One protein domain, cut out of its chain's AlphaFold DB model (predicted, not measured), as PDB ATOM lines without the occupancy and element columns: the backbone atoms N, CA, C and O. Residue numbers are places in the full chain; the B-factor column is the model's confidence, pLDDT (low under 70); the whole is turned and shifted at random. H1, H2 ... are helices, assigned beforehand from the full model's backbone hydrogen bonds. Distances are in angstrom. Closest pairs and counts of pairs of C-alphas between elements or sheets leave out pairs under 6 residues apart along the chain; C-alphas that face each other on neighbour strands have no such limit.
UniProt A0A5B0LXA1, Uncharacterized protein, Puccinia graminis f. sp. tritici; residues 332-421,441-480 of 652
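Overview. This is residues 332 to 421 and 441 to 480 of the 652 residues of an uncharacterized protein of Puccinia graminis f. sp. tritici (UniProt A0A5B0LXA1). Three slanting pairs of helices make an elongated bundle of H1, H2, H3, H5, H6 and H7: H2 and H3 side by side as a hairpin, H1 beside H7, and H5 beside H6, with H6 crossing H1. The short H4 packs on H3. The printed part has 130 residues with seven named helices, H1 to H7 along the chain, and no named strand: all helix. It is compact, with a radius of gyration of the C-alphas of 14.2 A and spans of 43 by 28 by 26 A.

Along the chain. H1, residues 332 to 345, begins with C-alpha 332 at (1.268, -27.876, 5.570). H2 is residues 353 to 365. H3, residues 371 to 392, measures 31.8 A. H4 is residues 404 to 408, H5 410 to 421 and H6 444 to 458. H7, residues 463 to 480, measures 25.8 A and ends with C-alpha 480 at (23.941, -21.264, 5.416).

Arrangement. H1 touches H7 at a shallow tilt of 27 degrees, closest C-alphas Ile 337 and Leu 470, 6.1 A. H1 touches H6 at a steep tilt of 56 degrees, closest C-alphas Ala 338 and Lys 451, 5.3 A. H2 and H3, a hairpin, touch at a shallow tilt of 5 degrees, closest C-alphas Asp 357 and Thr 381, 5.6 A. H3 touches H4, closest C-alphas Ile 383 and Gly 405, 6.0 A. H5 touches H6 with residues 411 to 416 alone, opposite ways, closest C-alphas Leu 412 and Gly 449, 3.9 A. Every O i to N i+4 pair is within hydrogen-bond range in H1, H2, H3, H6 and H7; H5 has 5 of 8, and H4 0 of 1 beside 1 of 2 O i to N i+3 pairs.

Size, cuts and confidence. The two farthest C-alphas, Thr 397 and Ala 464, are 44.6 A apart. Residues 422 to 440 are not printed; C-alphas 421 and 441 are 18.5 A apart. The link from H3 to H4 is long. Residues under pLDDT 70 include 389 to 421.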
ATOM      1  N   GLU A 332      -0.048 -27.296   5.299       93.69
ATOM      2  CA  GLU A 332       1.268 -27.876   5.570       93.69
ATOM      3  C   GLU A 332       2.359 -27.114   4.812       93.69
ATOM      4  O   GLU A 332       3.332 -26.670   5.425       93.69
ATOM      5  N   GLN A 333       2.147 -26.843   3.522       94.88
ATOM      6  CA  GLN A 333       3.037 -26.028   2.695       94.88
ATOM      7  C   GLN A 333       3.226 -24.628   3.299       94.88
ATOM      8  O   GLN A 333       4.352 -24.142   3.422       94.88
ATOM      9  N   ILE A 334       2.140 -23.972   3.725       95.69
ATOM     10  CA  ILE A 334       2.212 -22.636   4.343       95.69
ATOM     11  C   ILE A 334       2.923 -22.678   5.699       95.69
ATOM     12  O   ILE A 334       3.731 -21.794   6.009       95.69
ATOM     13  N   HIS A 335       2.664 -23.710   6.502       92.75
ATOM     14  CA  HIS A 335       3.344 -23.912   7.775       92.75
ATOM     15  C   HIS A 335       4.850 -24.126   7.599       92.75
ATOM     16  O   HIS A 335       5.653 -23.574   8.358       92.75
ATOM     17  N   GLU A 336       5.245 -24.898   6.590       93.88
ATOM     18  CA  GLU A 336       6.645 -25.144   6.281       93.88
ATOM     19  C   GLU A 336       7.341 -23.869   5.781       93.88
ATOM     20  O   GLU A 336       8.421 -23.534   6.273       93.88
ATOM     21  N   ILE A 337       6.697 -23.082   4.908       94.56
ATOM     22  CA  ILE A 337       7.203 -21.761   4.491       94.56
ATOM     23  C   ILE A 337       7.454 -20.880   5.722       94.56
ATOM     24  O   ILE A 337       8.527 -20.284   5.853       94.56
ATOM     25  N   ALA A 338       6.497 -20.816   6.656       91.19
ATOM     26  CA  ALA A 338       6.650 -20.030   7.879       91.19
ATOM     27  C   ALA A 338       7.826 -20.508   8.740       91.19
ATOM     28  O   ALA A 338       8.584 -19.692   9.272       91.19
ATOM     29  N   THR A 339       7.985 -21.825   8.856       89.44
ATOM     30  CA  THR A 339       9.067 -22.471   9.607       89.44
ATOM     31  C   THR A 339      10.432 -22.115   9.019       89.44
ATOM     32  O   THR A 339      11.311 -21.659   9.751       89.44
ATOM     33  N   LEU A 340      10.585 -22.209   7.697       89.50
ATOM     34  CA  LEU A 340      11.826 -21.859   7.009       89.50
ATOM     35  C   LEU A 340      12.163 -20.371   7.138       89.50
ATOM     36  O   LEU A 340      13.311 -20.033   7.413       89.50
ATOM     37  N   PHE A 341      11.181 -19.470   7.009       89.06
ATOM     38  CA  PHE A 341      11.418 -18.039   7.233       89.06
ATOM     39  C   PHE A 341      11.860 -17.741   8.664       89.06
ATOM     40  O   PHE A 341      12.784 -16.952   8.859       89.06
ATOM     41  N   ARG A 342      11.241 -18.377   9.668       85.94
ATOM     42  CA  ARG A 342      11.689 -18.270  11.062       85.94
ATOM     43  C   ARG A 342      13.148 -18.705  11.174       85.94
ATOM     44  O   ARG A 342      13.964 -17.930  11.667       85.94
ATOM     45  N   ASP A 343      13.478 -19.903  10.708       80.75
ATOM     46  CA  ASP A 343      14.806 -20.495  10.893       80.75
ATOM     47  C   ASP A 343      15.906 -19.711  10.169       80.75
ATOM     48  O   ASP A 343      16.968 -19.465  10.740       80.75
ATOM     49  N   LEU A 344      15.628 -19.241   8.951       82.50
ATOM     50  CA  LEU A 344      16.552 -18.429   8.161       82.50
ATOM     51  C   LEU A 344      16.757 -17.029   8.738       82.50
ATOM     52  O   LEU A 344      17.885 -16.543   8.763       82.50
ATOM     53  N   MET A 345      15.684 -16.370   9.189       78.25
ATOM     54  CA  MET A 345      15.744 -14.971   9.628       78.25
ATOM     55  C   MET A 345      16.126 -14.822  11.098       78.25
ATOM     56  O   MET A 345      16.670 -13.787  11.473       78.25
ATOM     57  N   THR A 346      15.928 -15.849  11.931       72.56
ATOM     58  CA  THR A 346      16.351 -15.864  13.346       72.56
ATOM     59  C   THR A 346      17.442 -16.905  13.650       72.56
ATOM     60  O   THR A 346      17.341 -17.648  14.622       72.56
ATOM     61  N   PRO A 347      18.524 -16.962  12.861       65.19
ATOM     62  CA  PRO A 347      19.516 -18.021  12.960       65.19
ATOM     63  C   PRO A 347      20.294 -17.940  14.279       65.19
ATOM     64  O   PRO A 347      20.620 -16.852  14.764       65.19
ATOM     65  N   GLN A 348      20.647 -19.100  14.839       58.44
ATOM     66  CA  GLN A 348      21.417 -19.188  16.089       58.44
ATOM     67  C   GLN A 348      22.869 -18.711  15.924       58.44
ATOM     68  O   GLN A 348      23.468 -18.223  16.883       58.44
ATOM     69  N   HIS A 349      23.425 -18.811  14.711       52.69
ATOM     70  CA  HIS A 349      24.866 -18.661  14.477       52.69
ATOM     71  C   HIS A 349      25.251 -17.773  13.276       52.69
ATOM     72  O   HIS A 349      26.432 -17.456  13.121       52.69
ATOM     73  N   ILE A 350      24.295 -17.311  12.454       52.06
ATOM     74  CA  ILE A 350      24.601 -16.427  11.313       52.06
ATOM     75  C   ILE A 350      24.838 -14.999  11.813       52.06
ATOM     76  O   ILE A 350      24.006 -14.395  12.498       52.06
ATOM     77  N   LYS A 351      26.004 -14.456  11.452       55.44
ATOM     78  CA  LYS A 351      26.461 -13.126  11.873       55.44
ATOM     79  C   LYS A 351      25.922 -11.995  10.997       55.44
ATOM     80  O   LYS A 351      25.838 -10.872  11.490       55.44
ATOM     81  N   ASP A 352      25.535 -12.283   9.751       70.31
ATOM     82  CA  ASP A 352      25.072 -11.274   8.797       70.31
ATOM     83  C   ASP A 352      23.681 -11.582   8.220       70.31
ATOM     84  O   ASP A 352      23.510 -12.392   7.311       70.31
ATOM     85  N   LEU A 353      22.667 -10.893   8.744       73.06
ATOM     86  CA  LEU A 353      21.293 -10.970   8.240       73.06
ATOM     87  C   LEU A 353      21.135 -10.339   6.847       73.06
ATOM     88  O   LEU A 353      20.177 -10.665   6.152       73.06
ATOM     89  N   GLN A 354      22.059  -9.464   6.425       76.75
ATOM     90  CA  GLN A 354      22.043  -8.891   5.075       76.75
ATOM     91  C   GLN A 354      22.384  -9.950   4.030       76.75
ATOM     92  O   GLN A 354      21.805  -9.952   2.947       76.75
ATOM     93  N   GLU A 355      23.289 -10.873   4.362       79.44
ATOM     94  CA  GLU A 355      23.614 -11.996   3.487       79.44
ATOM     95  C   GLU A 355      22.401 -12.918   3.314       79.44
ATOM     96  O   GLU A 355      22.107 -13.331   2.191       79.44
ATOM     97  N   VAL A 356      21.656 -13.190   4.395       80.81
ATOM     98  CA  VAL A 356      20.423 -13.998   4.347       80.81
ATOM     99  C   VAL A 356      19.376 -13.352   3.448       80.81
ATOM    100  O   VAL A 356      18.893 -13.992   2.512       80.81
ATOM    101  N   ASP A 357      19.070 -12.079   3.694       80.69
ATOM    102  CA  ASP A 357      18.122 -11.289   2.906       80.69
ATOM    103  C   ASP A 357      18.497 -11.282   1.413       80.69
ATOM    104  O   ASP A 357      17.687 -11.619   0.545       80.69
ATOM    105  N   TYR A 358      19.769 -11.018   1.105       82.62
ATOM    106  CA  TYR A 358      20.280 -11.048  -0.264       82.62
ATOM    107  C   TYR A 358      20.132 -12.429  -0.919       82.62
ATOM    108  O   TYR A 358      19.718 -12.523  -2.075       82.62
ATOM    109  N   LYS A 359      20.459 -13.515  -0.206       83.94
ATOM    110  CA  LYS A 359      20.403 -14.878  -0.757       83.94
ATOM    111  C   LYS A 359      18.980 -15.350  -1.023       83.94
ATOM    112  O   LYS A 359      18.756 -15.941  -2.078       83.94
ATOM    113  N   ILE A 360      18.032 -15.066  -0.128       87.25
ATOM    114  CA  ILE A 360      16.613 -15.385  -0.350       87.25
ATOM    115  C   ILE A 360      16.120 -14.684  -1.618       87.25
ATOM    116  O   ILE A 360      15.616 -15.340  -2.531       87.25
ATOM    117  N   ASN A 361      16.344 -13.372  -1.716       85.62
ATOM    118  CA  ASN A 361      15.929 -12.581  -2.873       85.62
ATOM    119  C   ASN A 361      16.613 -13.027  -4.175       85.62
ATOM    120  O   ASN A 361      15.984 -13.089  -5.236       85.62
ATOM    121  N   LEU A 362      17.890 -13.408  -4.110       86.06
ATOM    122  CA  LEU A 362      18.623 -13.936  -5.257       86.06
ATOM    123  C   LEU A 362      18.064 -15.283  -5.741       86.06
ATOM    124  O   LEU A 362      17.976 -15.498  -6.946       86.06
ATOM    125  N   GLU A 363      17.709 -16.202  -4.844       85.69
ATOM    126  CA  GLU A 363      17.151 -17.500  -5.245       85.69
ATOM    127  C   GLU A 363      15.733 -17.363  -5.799       85.69
ATOM    128  O   GLU A 363      15.418 -17.944  -6.834       85.69
ATOM    129  N   VAL A 364      14.908 -16.526  -5.172       87.88
ATOM    130  CA  VAL A 364      13.525 -16.260  -5.592       87.88
ATOM    131  C   VAL A 364      13.477 -15.550  -6.947       87.88
ATOM    132  O   VAL A 364      12.699 -15.943  -7.821       87.88
ATOM    133  N   SER A 365      14.345 -14.560  -7.181       84.38
ATOM    134  CA  SER A 365      14.391 -13.809  -8.449       84.38
ATOM    135  C   SER A 365      14.762 -14.663  -9.668       84.38
ATOM    136  O   SER A 365      14.317 -14.360 -10.774       84.38
ATOM    137  N   LYS A 366      15.509 -15.761  -9.481       84.94
ATOM    138  CA  LYS A 366      15.870 -16.711 -10.553       84.94
ATOM    139  C   LYS A 366      14.721 -17.623 -10.991       84.94
ATOM    140  O   LYS A 366      14.871 -18.357 -11.966       84.94
ATOM    141  N   THR A 367      13.605 -17.630 -10.268       87.44
ATOM    142  CA  THR A 367      12.471 -18.512 -10.560       87.44
ATOM    143  C   THR A 367      11.417 -17.855 -11.447       87.44
ATOM    144  O   THR A 367      11.363 -16.635 -11.614       87.44
ATOM    145  N   ASN A 368      10.506 -18.688 -11.950       83.19
ATOM    146  CA  ASN A 368       9.294 -18.254 -12.643       83.19
ATOM    147  C   ASN A 368       8.136 -17.936 -11.676       83.19
ATOM    148  O   ASN A 368       6.978 -17.955 -12.096       83.19
ATOM    149  N   LEU A 369       8.423 -17.680 -10.392       86.38
ATOM    150  CA  LEU A 369       7.398 -17.258  -9.441       86.38
ATOM    151  C   LEU A 369       6.702 -15.972  -9.919       86.38
ATOM    152  O   LEU A 369       7.347 -15.138 -10.563       86.38
ATOM    153  N   PRO A 370       5.414 -15.794  -9.577       82.62
ATOM    154  CA  PRO A 370       4.705 -14.537  -9.777       82.62
ATOM    155  C   PRO A 370       5.464 -13.344  -9.177       82.62
ATOM    156  O   PRO A 370       6.030 -13.458  -8.086       82.62
ATOM    157  N   GLU A 371       5.454 -12.194  -9.846       80.25
ATOM    158  CA  GLU A 371       6.158 -10.990  -9.382       80.25
ATOM    159  C   GLU A 371       5.595 -10.482  -8.050       80.25
ATOM    160  O   GLU A 371       6.356 -10.079  -7.173       80.25
ATOM    161  N   VAL A 372       4.286 -10.611  -7.818       79.50
ATOM    162  CA  VAL A 372       3.658 -10.304  -6.525       79.50
ATOM    163  C   VAL A 372       4.193 -11.216  -5.420       79.50
ATOM    164  O   VAL A 372       4.415 -10.758  -4.302       79.50
ATOM    165  N   VAL A 373       4.453 -12.496  -5.707       85.19
ATOM    166  CA  VAL A 373       5.061 -13.415  -4.729       85.19
ATOM    167  C   VAL A 373       6.508 -13.006  -4.449       85.19
ATOM    168  O   VAL A 373       6.898 -12.934  -3.285       85.19
ATOM    169  N   LYS A 374       7.292 -12.678  -5.485       84.19
ATOM    170  CA  LYS A 374       8.682 -12.217  -5.328       84.19
ATOM    171  C   LYS A 374       8.769 -10.922  -4.518       84.19
ATOM    172  O   LYS A 374       9.549 -10.850  -3.570       84.19
ATOM    173  N   SER A 375       7.933  -9.937  -4.846       81.12
ATOM    174  CA  SER A 375       7.838  -8.661  -4.129       81.12
ATOM    175  C   SER A 375       7.490  -8.878  -2.655       81.12
ATOM    176  O   SER A 375       8.151  -8.336  -1.768       81.12
ATOM    177  N   LYS A 376       6.535  -9.774  -2.369       84.44
ATOM    178  CA  LYS A 376       6.170 -10.102  -0.988       84.44
ATOM    179  C   LYS A 376       7.291 -10.755  -0.196       84.44
ATOM    180  O   LYS A 376       7.463 -10.436   0.977       84.44
ATOM    181  N   VAL A 377       8.041 -11.663  -0.817       86.56
ATOM    182  CA  VAL A 377       9.210 -12.277  -0.177       86.56
ATOM    183  C   VAL A 377      10.248 -11.208   0.166       86.56
ATOM    184  O   VAL A 377      10.689 -11.162   1.310       86.56
ATOM    185  N   ASN A 378      10.564 -10.310  -0.772       81.69
ATOM    186  CA  ASN A 378      11.523  -9.223  -0.562       81.69
ATOM    187  C   ASN A 378      11.110  -8.273   0.575       81.69
ATOM    188  O   ASN A 378      11.898  -7.939   1.463       81.69
ATOM    189  N   ALA A 379       9.845  -7.856   0.578       78.44
ATOM    190  CA  ALA A 379       9.323  -6.983   1.619       78.44
ATOM    191  C   ALA A 379       9.345  -7.671   2.995       78.44
ATOM    192  O   ALA A 379       9.774  -7.069   3.984       78.44
ATOM    193  N   LEU A 380       8.964  -8.951   3.061       83.31
ATOM    194  CA  LEU A 380       9.000  -9.720   4.300       83.31
ATOM    195  C   LEU A 380      10.425  -9.866   4.853       83.31
ATOM    196  O   LEU A 380      10.637  -9.637   6.047       83.31
ATOM    197  N   THR A 381      11.404 -10.230   4.019       81.12
ATOM    198  CA  THR A 381      12.797 -10.389   4.469       81.12
ATOM    199  C   THR A 381      13.382  -9.061   4.935       81.12
ATOM    200  O   THR A 381      13.973  -9.006   6.016       81.12
ATOM    201  N   SER A 382      13.123  -7.973   4.206       75.00
ATOM    202  CA  SER A 382      13.542  -6.614   4.572       75.00
ATOM    203  C   SER A 382      13.002  -6.184   5.943       75.00
ATOM    204  O   SER A 382      13.726  -5.614   6.770       75.00
ATOM    205  N   ILE A 383      11.734  -6.489   6.223       74.44
ATOM    206  CA  ILE A 383      11.074  -6.128   7.485       74.44
ATOM    207  C   ILE A 383      11.591  -6.960   8.644       74.44
ATOM    208  O   ILE A 383      11.939  -6.404   9.688       74.44
ATOM    209  N   LEU A 384      11.676  -8.280   8.468       76.06
ATOM    210  CA  LEU A 384      12.225  -9.168   9.489       76.06
ATOM    211  C   LEU A 384      13.676  -8.791   9.803       76.06
ATOM    212  O   LEU A 384      14.033  -8.659  10.973       76.06
ATOM    213  N   HIS A 385      14.493  -8.515   8.784       74.56
ATOM    214  CA  HIS A 385      15.864  -8.045   8.960       74.56
ATOM    215  C   HIS A 385      15.924  -6.742   9.774       74.56
ATOM    216  O   HIS A 385      16.670  -6.667  10.754       74.56
ATOM    217  N   THR A 386      15.108  -5.742   9.428       69.56
ATOM    218  CA  THR A 386      15.053  -4.454  10.143       69.56
ATOM    219  C   THR A 386      14.631  -4.633  11.603       69.56
ATOM    220  O   THR A 386      15.287  -4.123  12.512       69.56
ATOM    221  N   ARG A 387      13.576  -5.416  11.859       70.56
ATOM    222  CA  ARG A 387      13.064  -5.674  13.215       70.56
ATOM    223  C   ARG A 387      14.078  -6.419  14.076       70.56
ATOM    224  O   ARG A 387      14.311  -6.035  15.221       70.56
ATOM    225  N   ILE A 388      14.733  -7.435  13.521       71.69
ATOM    226  CA  ILE A 388      15.745  -8.204  14.247       71.69
ATOM    227  C   ILE A 388      16.974  -7.341  14.539       71.69
ATOM    228  O   ILE A 388      17.493  -7.383  15.657       71.69
ATOM    229  N   ARG A 389      17.415  -6.512  13.585       68.75
ATOM    230  CA  ARG A 389      18.504  -5.551  13.798       68.75
ATOM    231  C   ARG A 389      18.190  -4.592  14.949       68.75
ATOM    232  O   ARG A 389      19.025  -4.431  15.836       68.75
ATOM    233  N   ASN A 390      16.985  -4.024  14.968       63.75
ATOM    234  CA  ASN A 390      16.561  -3.080  16.001       63.75
ATOM    235  C   ASN A 390      16.437  -3.756  17.375       63.75
ATOM    236  O   ASN A 390      16.853  -3.178  18.371       63.75
ATOM    237  N   SER A 391      15.980  -5.013  17.433       62.44
ATOM    238  CA  SER A 391      15.920  -5.780  18.690       62.44
ATOM    239  C   SER A 391      17.297  -6.056  19.323       62.44
ATOM    240  O   SER A 391      17.393  -6.264  20.531       62.44
ATOM    241  N   LYS A 392      18.376  -6.054  18.524       59.19
ATOM    242  CA  LYS A 392      19.755  -6.290  18.984       59.19
ATOM    243  C   LYS A 392      20.500  -5.014  19.401       59.19
ATOM    244  O   LYS A 392      21.515  -5.125  20.086       59.19
ATOM    245  N   ALA A 393      20.044  -3.827  18.998       50.88
ATOM    246  CA  ALA A 393      20.682  -2.563  19.354       50.88
ATOM    247  C   ALA A 393      20.235  -2.124  20.761       50.88
ATOM    248  O   ALA A 393      19.091  -1.739  20.965       50.88
ATOM    249  N   THR A 394      21.136  -2.179  21.748       42.16
ATOM    250  CA  THR A 394      20.812  -1.962  23.173       42.16
ATOM    251  C   THR A 394      20.439  -0.529  23.552       42.16
ATOM    252  O   THR A 394      20.088  -0.297  24.698       42.16
ATOM    253  N   GLN A 395      20.528   0.442  22.650       41.97
ATOM    254  CA  GLN A 395      20.178   1.840  22.895       41.97
ATOM    255  C   GLN A 395      20.201   2.566  21.549       41.97
ATOM    256  O   GLN A 395      21.274   2.801  20.999       41.97
ATOM    257  N   SER A 396      19.041   2.954  21.024       30.62
ATOM    258  CA  SER A 396      18.938   4.202  20.264       30.62
ATOM    259  C   SER A 396      17.487   4.648  20.158       30.62
ATOM    260  O   SER A 396      16.639   3.947  19.612       30.62
ATOM    261  N   THR A 397      17.268   5.843  20.688       35.22
ATOM    262  CA  THR A 397      16.222   6.819  20.396       35.22
ATOM    263  C   THR A 397      15.601   6.631  19.012       35.22
ATOM    264  O   THR A 397      16.330   6.668  18.024       35.22
ATOM    265  N   TYR A 398      14.275   6.440  18.980       40.62
ATOM    266  CA  TYR A 398      13.372   6.560  17.826       40.62
ATOM    267  C   TYR A 398      14.066   6.521  16.460       40.62
ATOM    268  O   TYR A 398      14.332   7.551  15.840       40.62
ATOM    269  N   SER A 399      14.352   5.313  15.975       33.31
ATOM    270  CA  SER A 399      14.653   5.129  14.561       33.31
ATOM    271  C   SER A 399      13.343   5.220  13.780       33.31
ATOM    272  O   SER A 399      12.420   4.451  14.045       33.31
ATOM    273  N   SER A 400      13.290   6.103  12.789       34.06
ATOM    274  CA  SER A 400      12.185   6.371  11.854       34.06
ATOM    275  C   SER A 400      11.730   5.180  10.979       34.06
ATOM    276  O   SER A 400      11.098   5.377   9.950       34.06
ATOM    277  N   GLY A 401      12.019   3.934  11.372       35.50
ATOM    278  CA  GLY A 401      11.626   2.704  10.672       35.50
ATOM    279  C   GLY A 401      10.585   1.845  11.406       35.50
ATOM    280  O   GLY A 401      10.300   0.731  10.962       35.50
ATOM    281  N   GLU A 402      10.033   2.322  12.530       39.16
ATOM    282  CA  GLU A 402       9.074   1.580  13.369       39.16
ATOM    283  C   GLU A 402       7.749   1.229  12.664       39.16
ATOM    284  O   GLU A 402       7.076   0.292  13.094       39.16
ATOM    285  N   SER A 403       7.398   1.894  11.558       44.66
ATOM    286  CA  SER A 403       6.118   1.700  10.862       44.66
ATOM    287  C   SER A 403       6.038   0.381  10.085       44.66
ATOM    288  O   SER A 403       5.002  -0.275  10.105       44.66
ATOM    289  N   SER A 404       7.129  -0.079   9.460       37.75
ATOM    290  CA  SER A 404       7.081  -1.148   8.442       37.75
ATOM    291  C   SER A 404       6.551  -2.506   8.932       37.75
ATOM    292  O   SER A 404       5.795  -3.183   8.238       37.75
ATOM    293  N   GLY A 405       6.904  -2.909  10.157       40.19
ATOM    294  CA  GLY A 405       6.429  -4.185  10.718       40.19
ATOM    295  C   GLY A 405       4.982  -4.182  11.222       40.19
ATOM    296  O   GLY A 405       4.411  -5.258  11.338       40.19
ATOM    297  N   GLU A 406       4.375  -3.017  11.488       48.28
ATOM    298  CA  GLU A 406       2.940  -2.943  11.833       48.28
ATOM    299  C   GLU A 406       2.067  -3.258  10.605       48.28
ATOM    300  O   GLU A 406       0.981  -3.819  10.733       48.28
ATOM    301  N   LEU A 407       2.604  -3.008   9.404       50.28
ATOM    302  CA  LEU A 407       1.963  -3.206   8.098       50.28
ATOM    303  C   LEU A 407       1.847  -4.679   7.707       50.28
ATOM    304  O   LEU A 407       0.832  -5.120   7.170       50.28
ATOM    305  N   TRP A 408       2.901  -5.453   7.976       55.31
ATOM    306  CA  TRP A 408       2.977  -6.877   7.632       55.31
ATOM    307  C   TRP A 408       2.314  -7.769   8.686       55.31
ATOM    308  O   TRP A 408       1.977  -8.916   8.418       55.31
ATOM    309  N   GLY A 409       1.996  -7.194   9.844       57.78
ATOM    310  CA  GLY A 409       1.092  -7.779  10.815       57.78
ATOM    311  C   GLY A 409       1.252  -7.108  12.166       57.78
ATOM    312  O   GLY A 409       2.340  -7.116  12.739       57.78
ATOM    313  N   LYS A 410       0.148  -6.619  12.734       61.81
ATOM    314  CA  LYS A 410       0.107  -6.132  14.121       61.81
ATOM    315  C   LYS A 410       0.708  -7.152  15.096       61.81
ATOM    316  O   LYS A 410       1.509  -6.787  15.944       61.81
ATOM    317  N   ALA A 411       0.430  -8.441  14.881       62.91
ATOM    318  CA  ALA A 411       1.012  -9.538  15.652       62.91
ATOM    319  C   ALA A 411       2.546  -9.625  15.541       62.91
ATOM    320  O   ALA A 411       3.209  -9.949  16.522       62.91
ATOM    321  N   LEU A 412       3.123  -9.337  14.369       68.25
ATOM    322  CA  LEU A 412       4.573  -9.319  14.169       68.25
ATOM    323  C   LEU A 412       5.201  -8.105  14.861       68.25
ATOM    324  O   LEU A 412       6.192  -8.253  15.572       68.25
ATOM    325  N   ALA A 413       4.610  -6.918  14.711       65.00
ATOM    326  CA  ALA A 413       5.072  -5.720  15.408       65.00
ATOM    327  C   ALA A 413       4.999  -5.874  16.935       65.00
ATOM    328  O   ALA A 413       5.998  -5.659  17.616       65.00
ATOM    329  N   GLU A 414       3.861  -6.322  17.470       66.19
ATOM    330  CA  GLU A 414       3.666  -6.582  18.902       66.19
ATOM    331  C   GLU A 414       4.648  -7.638  19.434       66.19
ATOM    332  O   GLU A 414       5.191  -7.490  20.534       66.19
ATOM    333  N   ALA A 415       4.938  -8.681  18.646       68.12
ATOM    334  CA  ALA A 415       5.885  -9.722  19.031       68.12
ATOM    335  C   ALA A 415       7.308  -9.192  19.244       68.12
ATOM    336  O   ALA A 415       7.977  -9.594  20.196       68.12
ATOM    337  N   PHE A 416       7.769  -8.276  18.391       67.69
ATOM    338  CA  PHE A 416       9.094  -7.667  18.542       67.69
ATOM    339  C   PHE A 416       9.109  -6.523  19.570       67.69
ATOM    340  O   PHE A 416      10.109  -6.354  20.265       67.69
ATOM    341  N   SER A 417       8.011  -5.776  19.723       64.44
ATOM    342  CA  SER A 417       7.901  -4.687  20.706       64.44
ATOM    343  C   SER A 417       7.806  -5.184  22.154       64.44
ATOM    344  O   SER A 417       8.408  -4.587  23.042       64.44
ATOM    345  N   SER A 418       7.106  -6.295  22.405       60.91
ATOM    346  CA  SER A 418       6.994  -6.895  23.749       60.91
ATOM    347  C   SER A 418       8.342  -7.361  24.306       60.91
ATOM    348  O   SER A 418       8.601  -7.204  25.495       60.91
ATOM    349  N   GLN A 419       9.248  -7.838  23.448       60.44
ATOM    350  CA  GLN A 419      10.609  -8.187  23.857       60.44
ATOM    351  C   GLN A 419      11.387  -6.976  24.383       60.44
ATOM    352  O   GLN A 419      12.048  -7.087  25.406       60.44
ATOM    353  N   LEU A 420      11.297  -5.812  23.729       52.72
ATOM    354  CA  LEU A 420      12.032  -4.604  24.134       52.72
ATOM    355  C   LEU A 420      11.643  -4.097  25.536       52.72
ATOM    356  O   LEU A 420      12.486  -3.519  26.221       52.72
ATOM    357  N   GLN A 421      10.403  -4.331  25.977       48.91
ATOM    358  CA  GLN A 421       9.924  -3.898  27.295       48.91
ATOM    359  C   GLN A 421      10.459  -4.776  28.435       48.91
ATOM    360  O   GLN A 421      10.923  -4.229  29.437       48.91
ATOM    361  N   GLN A 441      14.762 -17.498  17.535       66.88
ATOM    362  CA  GLN A 441      14.157 -18.671  16.906       66.88
ATOM    363  C   GLN A 441      13.158 -19.408  17.798       66.88
ATOM    364  O   GLN A 441      12.102 -19.820  17.327       66.88
ATOM    365  N   ASN A 442      13.464 -19.554  19.087       68.81
ATOM    366  CA  ASN A 442      12.650 -20.329  20.024       68.81
ATOM    367  C   ASN A 442      11.612 -19.469  20.757       68.81
ATOM    368  O   ASN A 442      10.930 -19.951  21.662       68.81
ATOM    369  N   ASN A 443      11.473 -18.191  20.388       73.81
ATOM    370  CA  ASN A 443      10.503 -17.307  21.009       73.81
ATOM    371  C   ASN A 443       9.084 -17.584  20.459       73.81
ATOM    372  O   ASN A 443       8.823 -17.338  19.275       73.81
ATOM    373  N   PRO A 444       8.129 -18.036  21.295       78.75
ATOM    374  CA  PRO A 444       6.793 -18.416  20.835       78.75
ATOM    375  C   PRO A 444       5.962 -17.226  20.337       78.75
ATOM    376  O   PRO A 444       5.063 -17.409  19.513       78.75
ATOM    377  N   VAL A 445       6.245 -16.011  20.818       78.75
ATOM    378  CA  VAL A 445       5.546 -14.788  20.400       78.75
ATOM    379  C   VAL A 445       6.022 -14.369  19.009       78.75
ATOM    380  O   VAL A 445       5.193 -14.134  18.131       78.75
ATOM    381  N   ILE A 446       7.340 -14.375  18.774       77.44
ATOM    382  CA  ILE A 446       7.936 -14.102  17.453       77.44
ATOM    383  C   ILE A 446       7.474 -15.144  16.435       77.44
ATOM    384  O   ILE A 446       7.040 -14.779  15.344       77.44
ATOM    385  N   TRP A 447       7.479 -16.427  16.806       83.06
ATOM    386  CA  TRP A 447       6.952 -17.492  15.955       83.06
ATOM    387  C   TRP A 447       5.498 -17.241  15.547       83.06
ATOM    388  O   TRP A 447       5.170 -17.313  14.365       83.06
ATOM    389  N   ARG A 448       4.627 -16.898  16.505       83.06
ATOM    390  CA  ARG A 448       3.218 -16.599  16.219       83.06
ATOM    391  C   ARG A 448       3.072 -15.397  15.283       83.06
ATOM    392  O   ARG A 448       2.248 -15.450  14.373       83.06
ATOM    393  N   GLY A 449       3.879 -14.353  15.479       81.44
ATOM    394  CA  GLY A 449       3.909 -13.176  14.609       81.44
ATOM    395  C   GLY A 449       4.321 -13.511  13.173       81.44
ATOM    396  O   GLY A 449       3.627 -13.125  12.231       81.44
ATOM    397  N   ILE A 450       5.403 -14.281  12.996       84.56
ATOM    398  CA  ILE A 450       5.884 -14.730  11.678       84.56
ATOM    399  C   ILE A 450       4.840 -15.627  11.009       84.56
ATOM    400  O   ILE A 450       4.445 -15.361   9.878       84.56
ATOM    401  N   LYS A 451       4.347 -16.646  11.721       88.50
ATOM    402  CA  LYS A 451       3.349 -17.585  11.206       88.50
ATOM    403  C   LYS A 451       2.086 -16.860  10.734       88.50
ATOM    404  O   LYS A 451       1.678 -17.047   9.595       88.50
ATOM    405  N   SER A 452       1.522 -15.982  11.566       84.25
ATOM    406  CA  SER A 452       0.312 -15.230  11.213       84.25
ATOM    407  C   SER A 452       0.525 -14.315  10.002       84.25
ATOM    408  O   SER A 452      -0.372 -14.194   9.169       84.25
ATOM    409  N   THR A 453       1.708 -13.705   9.881       85.50
ATOM    410  CA  THR A 453       2.077 -12.880   8.719       85.50
ATOM    411  C   THR A 453       2.149 -13.728   7.450       85.50
ATOM    412  O   THR A 453       1.555 -13.378   6.433       85.50
ATOM    413  N   ILE A 454       2.816 -14.883   7.512       90.19
ATOM    414  CA  ILE A 454       2.943 -15.800   6.375       90.19
ATOM    415  C   ILE A 454       1.579 -16.328   5.932       90.19
ATOM    416  O   ILE A 454       1.263 -16.268   4.746       90.19
ATOM    417  N   GLU A 455       0.741 -16.772   6.866       89.31
ATOM    418  CA  GLU A 455      -0.622 -17.215   6.561       89.31
ATOM    419  C   GLU A 455      -1.414 -16.093   5.877       89.31
ATOM    420  O   GLU A 455      -2.022 -16.298   4.825       89.31
ATOM    421  N   ARG A 456      -1.355 -14.868   6.402       85.38
ATOM    422  CA  ARG A 456      -2.067 -13.726   5.821       85.38
ATOM    423  C   ARG A 456      -1.630 -13.424   4.380       85.38
ATOM    424  O   ARG A 456      -2.478 -13.138   3.531       85.38
ATOM    425  N   GLU A 457      -0.332 -13.495   4.091       86.62
ATOM    426  CA  GLU A 457       0.229 -13.081   2.796       86.62
ATOM    427  C   GLU A 457       0.281 -14.185   1.737       86.62
ATOM    428  O   GLU A 457       0.121 -13.893   0.543       86.62
ATOM    429  N   PHE A 458       0.467 -15.435   2.170       91.31
ATOM    430  CA  PHE A 458       0.752 -16.582   1.313       91.31
ATOM    431  C   PHE A 458      -0.343 -17.667   1.334       91.31
ATOM    432  O   PHE A 458      -0.250 -18.619   0.587       91.31
ATOM    433  N   THR A 459      -1.463 -17.559   2.053       91.38
ATOM    434  CA  THR A 459      -2.498 -18.629   1.955       91.38
ATOM    435  C   THR A 459      -3.127 -18.765   0.551       91.38
ATOM    436  O   THR A 459      -3.710 -19.788   0.208       91.38
ATOM    437  N   THR A 460      -3.028 -17.742  -0.304       91.94
ATOM    438  CA  THR A 460      -3.672 -17.738  -1.637       91.94
ATOM    439  C   THR A 460      -2.738 -18.070  -2.798       91.94
ATOM    440  O   THR A 460      -3.194 -18.081  -3.945       91.94
ATOM    441  N   ILE A 461      -1.450 -18.330  -2.549       93.81
ATOM    442  CA  ILE A 461      -0.512 -18.765  -3.599       93.81
ATOM    443  C   ILE A 461      -0.910 -20.167  -4.079       93.81
ATOM    444  O   ILE A 461      -1.527 -20.945  -3.350       93.81
ATOM    445  N   SER A 462      -0.630 -20.473  -5.346       93.62
ATOM    446  CA  SER A 462      -0.861 -21.812  -5.884       93.62
ATOM    447  C   SER A 462       0.088 -22.831  -5.252       93.62
ATOM    448  O   SER A 462       1.238 -22.510  -4.960       93.62
ATOM    449  N   SER A 463      -0.366 -24.072  -5.089       94.25
ATOM    450  CA  SER A 463       0.440 -25.150  -4.499       94.25
ATOM    451  C   SER A 463       1.766 -25.349  -5.251       94.25
ATOM    452  O   SER A 463       2.824 -25.390  -4.636       94.25
ATOM    453  N   ALA A 464       1.744 -25.293  -6.588       92.44
ATOM    454  CA  ALA A 464       2.957 -25.384  -7.404       92.44
ATOM    455  C   ALA A 464       3.948 -24.228  -7.160       92.44
ATOM    456  O   ALA A 464       5.159 -24.431  -7.155       92.44
ATOM    457  N   ASN A 465       3.455 -23.004  -6.957       93.62
ATOM    458  CA  ASN A 465       4.323 -21.879  -6.621       93.62
ATOM    459  C   ASN A 465       4.838 -21.995  -5.176       93.62
ATOM    460  O   ASN A 465       5.962 -21.577  -4.904       93.62
ATOM    461  N   ALA A 466       4.046 -22.552  -4.253       95.44
ATOM    462  CA  ALA A 466       4.490 -22.803  -2.885       95.44
ATOM    463  C   ALA A 466       5.644 -23.813  -2.862       95.44
ATOM    464  O   ALA A 466       6.643 -23.546  -2.201       95.44
ATOM    465  N   ASP A 467       5.576 -24.878  -3.665       95.31
ATOM    466  CA  ASP A 467       6.679 -25.836  -3.831       95.31
ATOM    467  C   ASP A 467       7.954 -25.159  -4.351       95.31
ATOM    468  O   ASP A 467       9.039 -25.351  -3.803       95.31
ATOM    469  N   ILE A 468       7.831 -24.292  -5.364       94.75
ATOM    470  CA  ILE A 468       8.976 -23.532  -5.890       94.75
ATOM    471  C   ILE A 468       9.589 -22.641  -4.798       94.75
ATOM    472  O   ILE A 468      10.817 -22.544  -4.699       94.75
ATOM    473  N   LEU A 469       8.759 -21.978  -3.986       95.62
ATOM    474  CA  LEU A 469       9.228 -21.131  -2.890       95.62
ATOM    475  C   LEU A 469       9.902 -21.958  -1.786       95.62
ATOM    476  O   LEU A 469      10.988 -21.588  -1.343       95.62
ATOM    477  N   LEU A 470       9.311 -23.087  -1.389       94.94
ATOM    478  CA  LEU A 470       9.897 -24.033  -0.436       94.94
ATOM    479  C   LEU A 470      11.273 -24.504  -0.903       94.94
ATOM    480  O   LEU A 470      12.238 -24.433  -0.143       94.94
ATOM    481  N   ASP A 471      11.401 -24.893  -2.168       90.88
ATOM    482  CA  ASP A 471      12.679 -25.305  -2.745       90.88
ATOM    483  C   ASP A 471      13.725 -24.183  -2.709       90.88
ATOM    484  O   ASP A 471      14.896 -24.439  -2.417       90.88
ATOM    485  N   CYS A 472      13.331 -22.931  -2.970       92.62
ATOM    486  CA  CYS A 472      14.232 -21.783  -2.825       92.62
ATOM    487  C   CYS A 472      14.708 -21.625  -1.379       92.62
ATOM    488  O   CYS A 472      15.909 -21.514  -1.135       92.62
ATOM    489  N   LEU A 473      13.782 -21.637  -0.420       91.81
ATOM    490  CA  LEU A 473      14.094 -21.449   0.995       91.81
ATOM    491  C   LEU A 473      14.970 -22.592   1.536       91.81
ATOM    492  O   LEU A 473      15.962 -22.326   2.214       91.81
ATOM    493  N   ARG A 474      14.691 -23.847   1.163       86.81
ATOM    494  CA  ARG A 474      15.514 -25.019   1.517       86.81
ATOM    495  C   ARG A 474      16.927 -24.932   0.932       86.81
ATOM    496  O   ARG A 474      17.895 -25.257   1.622       86.81
ATOM    497  N   ARG A 475      17.087 -24.445  -0.309       83.88
ATOM    498  CA  ARG A 475      18.419 -24.187  -0.901       83.88
ATOM    499  C   ARG A 475      19.206 -23.153  -0.099       83.88
ATOM    500  O   ARG A 475      20.387 -23.367   0.172       83.88
ATOM    501  N   VAL A 476      18.560 -22.062   0.311       85.62
ATOM    502  CA  VAL A 476      19.196 -21.020   1.134       85.62
ATOM    503  C   VAL A 476      19.564 -21.556   2.519       85.62
ATOM    504  O   VAL A 476      20.677 -21.325   2.987       85.62
ATOM    505  N   GLN A 477      18.678 -22.327   3.153       83.12
ATOM    506  CA  GLN A 477      18.950 -22.960   4.446       83.12
ATOM    507  C   GLN A 477      20.151 -23.900   4.353       83.12
ATOM    508  O   GLN A 477      21.072 -23.807   5.160       83.12
ATOM    509  N   THR A 478      20.187 -24.741   3.318       76.94
ATOM    510  CA  THR A 478      21.305 -25.654   3.059       76.94
ATOM    511  C   THR A 478      22.616 -24.887   2.883       76.94
ATOM    512  O   THR A 478      23.626 -25.274   3.467       76.94
ATOM    513  N   PHE A 479      22.609 -23.776   2.138       79.12
ATOM    514  CA  PHE A 479      23.786 -22.922   1.953       79.12
ATOM    515  C   PHE A 479      24.339 -22.409   3.291       79.12
ATOM    516  O   PHE A 479      25.520 -22.606   3.577       79.12
ATOM    517  N   PHE A 480      23.491 -21.814   4.135       77.44
ATOM    518  CA  PHE A 480      23.941 -21.264   5.416       77.44
ATOM    519  C   PHE A 480      24.342 -22.338   6.425       77.44
ATOM    520  O   PHE A 480      25.363 -22.177   7.092       77.44
TER     521      PHE A 480